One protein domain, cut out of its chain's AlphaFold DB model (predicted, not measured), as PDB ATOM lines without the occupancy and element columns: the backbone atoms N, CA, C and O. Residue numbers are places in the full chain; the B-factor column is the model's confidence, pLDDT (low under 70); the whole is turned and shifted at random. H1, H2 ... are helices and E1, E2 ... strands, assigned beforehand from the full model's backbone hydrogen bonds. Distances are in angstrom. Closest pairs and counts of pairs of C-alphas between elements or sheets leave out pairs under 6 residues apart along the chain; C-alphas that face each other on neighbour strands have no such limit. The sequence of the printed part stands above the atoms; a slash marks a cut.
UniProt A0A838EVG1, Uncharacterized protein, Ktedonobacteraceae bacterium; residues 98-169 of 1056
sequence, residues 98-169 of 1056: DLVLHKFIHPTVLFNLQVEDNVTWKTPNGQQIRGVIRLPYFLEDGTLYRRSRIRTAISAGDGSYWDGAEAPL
ATOM      1  N   ASP A  98      13.935 139.531 119.252       64.56
ATOM      2  CA  ASP A  98      12.527 139.337 119.596       64.56
ATOM      3  C   ASP A  98      12.331 139.157 121.116       64.56
ATOM      4  O   ASP A  98      11.361 139.676 121.675       64.56
ATOM      5  N   LEU A  99      13.251 138.477 121.819       68.31
ATOM      6  CA  LEU A  99      13.214 138.387 123.289       68.31
ATOM      7  C   LEU A  99      13.527 139.728 123.961       68.31
ATOM      8  O   LEU A  99      12.811 140.106 124.891       68.31
ATOM      9  N   VAL A 100      14.550 140.443 123.483       63.03
ATOM     10  CA  VAL A 100      14.919 141.793 123.949       63.03
ATOM     11  C   VAL A 100      13.720 142.732 123.854       63.03
ATOM     12  O   VAL A 100      13.334 143.346 124.847       63.03
ATOM     13  N   LEU A 101      13.078 142.796 122.686       55.56
ATOM     14  CA  LEU A 101      11.956 143.696 122.422       55.56
ATOM     15  C   LEU A 101      10.702 143.303 123.198       55.56
ATOM     16  O   LEU A 101       9.983 144.164 123.693       55.56
ATOM     17  N   HIS A 102      10.427 142.006 123.330       70.50
ATOM     18  CA  HIS A 102       9.245 141.558 124.057       70.50
ATOM     19  C   HIS A 102       9.377 141.748 125.571       70.50
ATOM     20  O   HIS A 102       8.388 141.999 126.259       70.50
ATOM     21  N   LYS A 103      10.587 141.581 126.108       77.25
ATOM     22  CA  LYS A 103      10.838 141.653 127.549       77.25
ATOM     23  C   LYS A 103      11.373 143.000 128.013       77.25
ATOM     24  O   LYS A 103      11.424 143.201 129.221       77.25
ATOM     25  N   PHE A 104      11.698 143.893 127.078       66.25
ATOM     26  CA  PHE A 104      12.298 145.206 127.320       66.25
ATOM     27  C   PHE A 104      13.647 145.125 128.053       66.25
ATOM     28  O   PHE A 104      14.071 146.066 128.706       66.25
ATOM     29  N   ILE A 105      14.349 143.997 127.909       66.12
ATOM     30  CA  ILE A 105      15.620 143.731 128.590       66.12
ATOM     31  C   ILE A 105      16.772 144.029 127.649       66.12
ATOM     32  O   ILE A 105      16.793 143.566 126.512       66.12
ATOM     33  N   HIS A 106      17.760 144.749 128.164       59.72
ATOM     34  CA  HIS A 106      18.940 145.144 127.417       59.72
ATOM     35  C   HIS A 106      19.686 143.939 126.794       59.72
ATOM     36  O   HIS A 106      19.976 142.980 127.516       59.72
ATOM     37  N   PRO A 107      20.078 143.978 125.501       51.53
ATOM     38  CA  PRO A 107      20.774 142.869 124.838       51.53
ATOM     39  C   PRO A 107      22.023 142.387 125.583       51.53
ATOM     40  O   PRO A 107      22.241 141.186 125.699       51.53
ATOM     41  N   THR A 108      22.806 143.308 126.160       50.66
ATOM     42  CA  THR A 108      24.012 142.987 126.949       50.66
ATOM     43  C   THR A 108      23.725 142.070 128.134       50.66
ATOM     44  O   THR A 108      24.551 141.222 128.442       50.66
ATOM     45  N   VAL A 109      22.554 142.176 128.773       59.34
ATOM     46  CA  VAL A 109      22.184 141.268 129.871       59.34
ATOM     47  C   VAL A 109      22.076 139.841 129.340       59.34
ATOM     48  O   VAL A 109      22.645 138.927 129.924       59.34
ATOM     49  N   LEU A 110      21.425 139.643 128.191       65.31
ATOM     50  CA  LEU A 110      21.282 138.316 127.588       65.31
ATOM     51  C   LEU A 110      22.601 137.797 126.992       65.31
ATOM     52  O   LEU A 110      22.888 136.606 127.105       65.31
ATOM     53  N   PHE A 111      23.434 138.673 126.426       61.53
ATOM     54  CA  PHE A 111      24.767 138.304 125.936       61.53
ATOM     55  C   PHE A 111      25.716 137.898 127.066       61.53
ATOM     56  O   PHE A 111      26.390 136.876 126.949       61.53
ATOM     57  N   ASN A 112      25.731 138.633 128.180       60.50
ATOM     58  CA  ASN A 112      26.536 138.291 129.358       60.50
ATOM     59  C   ASN A 112      26.083 136.972 129.992       60.50
ATOM     60  O   ASN A 112      26.890 136.235 130.550       60.50
ATOM     61  N   LEU A 113      24.800 136.642 129.850       71.44
ATOM     62  CA  LEU A 113      24.242 135.347 130.228       71.44
ATOM     63  C   LEU A 113      24.499 134.255 129.180       71.44
ATOM     64  O   LEU A 113      23.940 133.172 129.309       71.44
ATOM     65  N   GLN A 114      25.306 134.527 128.149       78.75
ATOM     66  CA  GLN A 114      25.643 133.630 127.038       78.75
ATOM     67  C   GLN A 114      24.408 133.007 126.368       78.75
ATOM     68  O   GLN A 114      24.435 131.853 125.937       78.75
ATOM     69  N   VAL A 115      23.300 133.754 126.293       79.50
ATOM     70  CA  VAL A 115      22.100 133.304 125.584       79.50
ATOM     71  C   VAL A 115      22.452 133.135 124.107       79.50
ATOM     72  O   VAL A 115      22.820 134.090 123.426       79.50
ATOM     73  N   GLU A 116      22.352 131.905 123.613       80.69
ATOM     74  CA  GLU A 116      22.715 131.576 122.240       80.69
ATOM     75  C   GLU A 116      21.514 131.805 121.319       80.69
ATOM     76  O   GLU A 116      20.421 131.279 121.561       80.69
ATOM     77  N   ASP A 117      21.733 132.540 120.233       78.31
ATOM     78  CA  ASP A 117      20.753 132.745 119.169       78.31
ATOM     79  C   ASP A 117      20.975 131.768 118.004       78.31
ATOM     80  O   ASP A 117      22.069 131.239 117.792       78.31
ATOM     81  N   ASN A 118      19.928 131.545 117.216       78.19
ATOM     82  CA  ASN A 118      19.936 130.747 115.995       78.19
ATOM     83  C   ASN A 118      20.469 129.310 116.171       78.19
ATOM     84  O   ASN A 118      21.043 128.703 115.260       78.19
ATOM     85  N   VAL A 119      20.241 128.726 117.346       82.75
ATOM     86  CA  VAL A 119      20.675 127.371 117.676       82.75
ATOM     87  C   VAL A 119      19.899 126.362 116.832       82.75
ATOM     88  O   VAL A 119      18.716 126.530 116.516       82.75
ATOM     89  N   THR A 120      20.573 125.281 116.441       85.19
ATOM     90  CA  THR A 120      19.903 124.088 115.916       85.19
ATOM     91  C   THR A 120      19.708 123.107 117.058       85.19
ATOM     92  O   THR A 120      20.653 122.452 117.492       85.19
ATOM     93  N   TRP A 121      18.478 123.003 117.545       86.81
ATOM     94  CA  TRP A 121      18.124 122.090 118.621       86.81
ATOM     95  C   TRP A 121      17.514 120.807 118.067       86.81
ATOM     96  O   TRP A 121      16.690 120.825 117.150       86.81
ATOM     97  N   LYS A 122      17.910 119.669 118.634       85.38
ATOM     98  CA  LYS A 122      17.306 118.373 118.338       85.38
ATOM     99  C   LYS A 122      16.305 118.051 119.440       85.38
ATOM    100  O   LYS A 122      16.688 117.815 120.577       85.38
ATOM    101  N   THR A 123      15.024 118.032 119.088       81.69
ATOM    102  CA  THR A 123      13.941 117.650 120.004       81.69
ATOM    103  C   THR A 123      14.158 116.235 120.566       81.69
ATOM    104  O   THR A 123      14.804 115.412 119.905       81.69
ATOM    105  N   PRO A 124      13.540 115.886 121.714       73.12
ATOM    106  CA  PRO A 124      13.581 114.526 122.263       73.12
ATOM    107  C   PRO A 124      13.108 113.444 121.279       73.12
ATOM    108  O   PRO A 124      13.575 112.310 121.319       73.12
ATOM    109  N   ASN A 125      12.234 113.809 120.335       77.12
ATOM    110  CA  ASN A 125      11.701 112.911 119.308       77.12
ATOM    111  C   ASN A 125      12.609 112.805 118.064       77.12
ATOM    112  O   ASN A 125      12.239 112.183 117.071       77.12
ATOM    113  N   GLY A 126      13.791 113.429 118.086       76.19
ATOM    114  CA  GLY A 126      14.804 113.342 117.034       76.19
ATOM    115  C   GLY A 126      14.682 114.368 115.904       76.19
ATOM    116  O   GLY A 126      15.574 114.423 115.057       76.19
ATOM    117  N   GLN A 127      13.641 115.204 115.897       81.12
ATOM    118  CA  GLN A 127      13.445 116.274 114.914       81.12
ATOM    119  C   GLN A 127      14.389 117.452 115.187       81.12
ATOM    120  O   GLN A 127      14.481 117.910 116.326       81.12
ATOM    121  N   GLN A 128      15.059 117.959 114.149       82.12
ATOM    122  CA  GLN A 128      15.883 119.167 114.234       82.12
ATOM    123  C   GLN A 128      15.047 120.419 113.970       82.12
ATOM    124  O   GLN A 128      14.395 120.530 112.932       82.12
ATOM    125  N   ILE A 129      15.110 121.374 114.890       80.75
ATOM    126  CA  ILE A 129      14.507 122.700 114.775       80.75
ATOM    127  C   ILE A 129      15.655 123.711 114.728       80.75
ATOM    128  O   ILE A 129      16.495 123.744 115.623       80.75
ATOM    129  N   ARG A 130      15.723 124.503 113.653       76.75
ATOM    130  CA  ARG A 130      16.748 125.542 113.454       76.75
ATOM    131  C   ARG A 130      16.177 126.915 113.776       76.75
ATOM    132  O   ARG A 130      15.055 127.188 113.354       76.75
ATOM    133  N   GLY A 131      16.981 127.791 114.370       74.62
ATOM    134  CA  GLY A 131      16.554 129.150 114.700       74.62
ATOM    135  C   GLY A 131      15.790 129.206 116.013       74.62
ATOM    136  O   GLY A 131      14.671 129.707 116.043       74.62
ATOM    137  N   VAL A 132      16.344 128.578 117.050       86.12
ATOM    138  CA  VAL A 132      15.817 128.632 118.418       86.12
ATOM    139  C   VAL A 132      16.819 129.339 119.314       86.12
ATOM    140  O   VAL A 132      18.009 129.373 119.003       86.12
ATOM    141  N   ILE A 133      16.351 129.840 120.450       88.50
ATOM    142  CA  ILE A 133      17.215 130.492 121.433       88.50
ATOM    143  C   ILE A 133      17.511 129.506 122.557       88.50
ATOM    144  O   ILE A 133      16.591 128.864 123.073       88.50
ATOM    145  N   ARG A 134      18.777 129.382 122.957       90.00
ATOM    146  CA  ARG A 134      19.192 128.570 124.107       90.00
ATOM    147  C   ARG A 134      19.608 129.477 125.262       90.00
ATOM    148  O   ARG A 134      20.516 130.281 125.124       90.00
ATOM    149  N   LEU A 135      18.975 129.297 126.417       92.19
ATOM    150  CA  LEU A 135      19.335 129.953 127.667       92.19
ATOM    151  C   LEU A 135      20.202 128.970 128.470       92.19
ATOM    152  O   LEU A 135      19.679 127.941 128.926       92.19
ATOM    153  N   PRO A 136      21.502 129.236 128.625       90.38
ATOM    154  CA  PRO A 136      22.383 128.385 129.412       90.38
ATOM    155  C   PRO A 136      22.131 128.556 130.911       90.38
ATOM    156  O   PRO A 136      21.723 129.620 131.369       90.38
ATOM    157  N   TYR A 137      22.387 127.503 131.680       92.38
ATOM    158  CA  TYR A 137      22.451 127.559 133.140       92.38
ATOM    159  C   TYR A 137      23.911 127.405 133.564       92.38
ATOM    160  O   TYR A 137      24.682 126.743 132.874       92.38
ATOM    161  N   PHE A 138      24.283 127.972 134.709       90.38
ATOM    162  CA  PHE A 138      25.652 127.929 135.221       90.38
ATOM    163  C   PHE A 138      25.670 127.426 136.659       90.38
ATOM    164  O   PHE A 138      24.723 127.671 137.412       90.38
ATOM    165  N   LEU A 139      26.747 126.735 137.027       89.06
ATOM    166  CA  LEU A 139      27.069 126.415 138.415       89.06
ATOM    167  C   LEU A 139      27.609 127.658 139.138       89.06
ATOM    168  O   LEU A 139      27.869 128.686 138.521       89.06
ATOM    169  N   GLU A 140      27.756 127.569 140.457       85.69
ATOM    170  CA  GLU A 140      28.210 128.687 141.296       85.69
ATOM    171  C   GLU A 140      29.607 129.209 140.913       85.69
ATOM    172  O   GLU A 140      29.860 130.403 141.001       85.69
ATOM    173  N   ASP A 141      30.484 128.341 140.404       81.69
ATOM    174  CA  ASP A 141      31.826 128.692 139.917       81.69
ATOM    175  C   ASP A 141      31.838 129.314 138.504       81.69
ATOM    176  O   ASP A 141      32.902 129.522 137.921       81.69
ATOM    177  N   GLY A 142      30.660 129.580 137.928       78.12
ATOM    178  CA  GLY A 142      30.506 130.140 136.585       78.12
ATOM    179  C   GLY A 142      30.648 129.119 135.454       78.12
ATOM    180  O   GLY A 142      30.555 129.491 134.284       78.12
ATOM    181  N   THR A 143      30.839 127.830 135.753       87.50
ATOM    182  CA  THR A 143      30.922 126.800 134.710       87.50
ATOM    183  C   THR A 143      29.558 126.508 134.085       87.50
ATOM    184  O   THR A 143      28.526 126.470 134.760       87.50
ATOM    185  N   LEU A 144      29.543 126.286 132.766       86.31
ATOM    186  CA  LEU A 144      28.327 125.971 132.019       86.31
ATOM    187  C   LEU A 144      27.744 124.622 132.470       86.31
ATOM    188  O   LEU A 144      28.394 123.575 132.391       86.31
ATOM    189  N   TYR A 145      26.489 124.637 132.903       91.88
ATOM    190  CA  TYR A 145      25.765 123.444 133.307       91.88
ATOM    191  C   TYR A 145      25.252 122.661 132.093       91.88
ATOM    192  O   TYR A 145      24.948 123.210 131.037       91.88
ATOM    193  N   ARG A 146      25.118 121.339 132.243       87.31
ATOM    194  CA  ARG A 146      24.768 120.423 131.136       87.31
ATOM    195  C   ARG A 146      23.330 120.563 130.630       87.31
ATOM    196  O   ARG A 146      22.998 119.975 129.604       87.31
ATOM    197  N   ARG A 147      22.473 121.263 131.375       89.62
ATOM    198  CA  ARG A 147      21.054 121.449 131.071       89.62
ATOM    199  C   ARG A 147      20.785 122.912 130.752       89.62
ATOM    200  O   ARG A 147      21.190 123.781 131.516       89.62
ATOM    201  N   SER A 148      20.037 123.155 129.682       90.12
ATOM    202  CA  SER A 148      19.712 124.503 129.200       90.12
ATOM    203  C   SER A 148      18.233 124.608 128.841       90.12
ATOM    204  O   SER A 148      17.560 123.600 128.593       90.12
ATOM    205  N   ARG A 149      17.703 125.833 128.791       91.38
ATOM    206  CA  ARG A 149      16.348 126.087 128.288       91.38
ATOM    207  C   ARG A 149      16.388 126.394 126.799       91.38
ATOM    208  O   ARG A 149      17.233 127.158 126.362       91.38
ATOM    209  N   ILE A 150      15.445 125.863 126.034       90.88
ATOM    210  CA  ILE A 150      15.259 126.172 124.614       90.88
ATOM    211  C   ILE A 150      13.954 126.931 124.428       90.88
ATOM    212  O   ILE A 150      12.906 126.478 124.889       90.88
ATOM    213  N   ARG A 151      14.001 128.061 123.723       87.69
ATOM    214  CA  ARG A 151      12.836 128.861 123.342       87.69
ATOM    215  C   ARG A 151      12.611 128.777 121.845       87.69
ATOM    216  O   ARG A 151      13.490 129.099 121.054       87.69
ATOM    217  N   THR A 152      11.407 128.356 121.475       85.62
ATOM    218  CA  THR A 152      10.929 128.322 120.085       85.62
ATOM    219  C   THR A 152       9.879 129.399 119.814       85.62
ATOM    220  O   THR A 152       9.472 129.567 118.669       85.62
ATOM    221  N   ALA A 153       9.405 130.088 120.856       80.62
ATOM    222  CA  ALA A 153       8.408 131.150 120.786       80.62
ATOM    223  C   ALA A 153       8.709 132.258 121.810       80.62
ATOM    224  O   ALA A 153       9.392 132.032 122.816       80.62
ATOM    225  N   ILE A 154       8.197 133.462 121.529       72.00
ATOM    226  CA  ILE A 154       8.425 134.673 122.336       72.00
ATOM    227  C   ILE A 154       7.851 134.480 123.749       72.00
ATOM    228  O   ILE A 154       8.534 134.681 124.762       72.00
ATOM    229  N   SER A 155       6.621 133.974 123.817       73.69
ATOM    230  CA  SER A 155       5.943 133.610 125.058       73.69
ATOM    231  C   SER A 155       6.333 132.212 125.533       73.69
ATOM    232  O   SER A 155       6.349 131.246 124.772       73.69
ATOM    233  N   ALA A 156       6.600 132.089 126.835       64.94
ATOM    234  CA  ALA A 156       7.054 130.842 127.455       64.94
ATOM    235  C   ALA A 156       6.050 129.692 127.305       64.94
ATOM    236  O   ALA A 156       6.455 128.553 127.080       64.94
ATOM    237  N   GLY A 157       4.754 130.001 127.415       68.38
ATOM    238  CA  GLY A 157       3.669 129.025 127.306       68.38
ATOM    239  C   GLY A 157       3.503 128.430 125.908       68.38
ATOM    240  O   GLY A 157       2.961 127.336 125.786       68.38
ATOM    241  N   ASP A 158       4.022 129.108 124.882       68.81
ATOM    242  CA  ASP A 158       3.836 128.732 123.479       68.81
ATOM    243  C   ASP A 158       5.033 127.948 122.914       68.81
ATOM    244  O   ASP A 158       4.954 127.385 121.823       68.81
ATOM    245  N   GLY A 159       6.159 127.885 123.640       77.31
ATOM    246  CA  GLY A 159       7.361 127.230 123.127       77.31
ATOM    247  C   GLY A 159       8.598 127.346 124.013       77.31
ATOM    248  O   GLY A 159       9.543 128.050 123.657       77.31
ATOM    249  N   SER A 160       8.611 126.632 125.143       84.06
ATOM    250  CA  SER A 160       9.754 126.537 126.063       84.06
ATOM    251  C   SER A 160      10.031 125.076 126.438       84.06
ATOM    252  O   SER A 160       9.145 124.380 126.933       84.06
ATOM    253  N   TYR A 161      11.259 124.604 126.221       87.94
ATOM    254  CA  TYR A 161      11.653 123.198 126.370       87.94
ATOM    255  C   TYR A 161      12.969 123.058 127.138       87.94
ATOM    256  O   TYR A 161      13.751 124.000 127.229       87.94
ATOM    257  N   TRP A 162      13.223 121.877 127.699       87.56
ATOM    258  CA  TRP A 162      14.510 121.545 128.316       87.56
ATOM    259  C   TRP A 162      15.394 120.779 127.335       87.56
ATOM    260  O   TRP A 162      14.948 119.787 126.761       87.56
ATOM    261  N   ASP A 163      16.646 121.205 127.209       86.00
ATOM    262  CA  ASP A 163      17.716 120.468 126.531       86.00
ATOM    263  C   ASP A 163      18.662 119.874 127.581       86.00
ATOM    264  O   ASP A 163      18.943 120.525 128.589       86.00
ATOM    265  N   GLY A 164      19.103 118.626 127.391       75.94
ATOM    266  CA  GLY A 164      19.878 117.887 128.404       75.94
ATOM    267  C   GLY A 164      19.040 117.366 129.583       75.94
ATOM    268  O   GLY A 164      19.466 117.437 130.736       75.94
ATOM    269  N   ALA A 165      17.833 116.849 129.310       66.25
ATOM    270  CA  ALA A 165      16.859 116.402 130.319       66.25
ATOM    271  C   ALA A 165      17.366 115.300 131.276       66.25
ATOM    272  O   ALA A 165      16.784 115.116 132.345       66.25
ATOM    273  N   GLU A 166      18.455 114.615 130.913       74.38
ATOM    274  CA  GLU A 166      19.131 113.591 131.722       74.38
ATOM    275  C   GLU A 166      19.763 114.157 133.012       74.38
ATOM    276  O   GLU A 166      19.985 113.415 133.969       74.38
ATOM    277  N   ALA A 167      20.086 115.456 133.048       81.06
ATOM    278  CA  ALA A 167      20.724 116.107 134.194       81.06
ATOM    279  C   ALA A 167      19.689 116.704 135.180       81.06
ATOM    280  O   ALA A 167      18.648 117.210 134.739       81.06
ATOM    281  N   PRO A 168      19.952 116.698 136.508       86.12
ATOM    282  CA  PRO A 168      19.070 117.309 137.508       86.12
ATOM    283  C   PRO A 168      18.786 118.791 137.240       86.12
ATOM    284  O   PRO A 168      19.609 119.491 136.650       86.12
ATOM    285  N   LEU A 169      17.622 119.275 137.679       90.00
ATOM    286  CA  LEU A 169      17.301 120.703 137.645       90.00
ATOM    287  C   LEU A 169      18.107 121.453 138.707       90.00
ATOM    288  O   LEU A 169      18.236 120.966 139.826       90.00
TER     289      LEU A 169
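Overview. This is residues 98 to 169 of the 1056 residues of an uncharacterized protein of Ktedonobacteraceae bacterium (UniProt A0A838EVG1). Picture a strongly twisted, curled sheet of four strands, E1 E2 E3 E4 in order, with two short helices, H1 and H2, off to one side before E1. E2 bends sharply, pairing with E1 along its earlier part and with E3 along its later part. The printed part has 72 residues, in chain order H1 H2 E1 E2 E3 E4; the sheet is antiparallel, a meander in which each strand is the antiparallel neighbour of the one before, and the class is mixed. The whole is compact, with a radius of gyration of the C-alphas of 12.5 A and spans of 33 by 31 by 20 A.

Arrangement. Start at E2, residues 128 to 138, which bends by 91 degrees at residue 131. It forms a hairpin with E1, residues 116 to 122, where N 129 and O 121 are 2.8 A apart, within hydrogen-bond range. It forms another with E3, residues 144 to 151, where N 135 and O 149 are 2.8 A apart, also within range. E3 bends by 73 degrees at residue 147 and forms a hairpin with edge strand E4, residues 160 to 163; there N 150 and O 161 are within range at 2.8 A. H1, residues 98 to 103, and H2, residues 107 to 112, are not on the sheet. They are close but not clearly touching, about perpendicular at 82 degrees; their closest C-alphas, Val 100 and Pro 107, are 6.0 A apart. In both helices every O i to N i+4 pair is within hydrogen-bond range.

Along the chain. Find C-alpha 98 at (12.527, 139.337, 119.596), where H1 begins. E2 runs 24.8 A from C-alpha 128 at (15.883, 119.167, 114.234); E3 measures 18.0 A and E1 14.8 A. E4 ends at C-alpha 163, (17.716, 120.468, 126.531).

Size, cuts and confidence. The C-alphas farthest apart, of His 106 and Asn 125, are 34.0 A apart. The printed part has no cut, and no link is long. Look for pLDDT under 70 at residues 98 to 101, 104 to 112, 156 to 158 and 165.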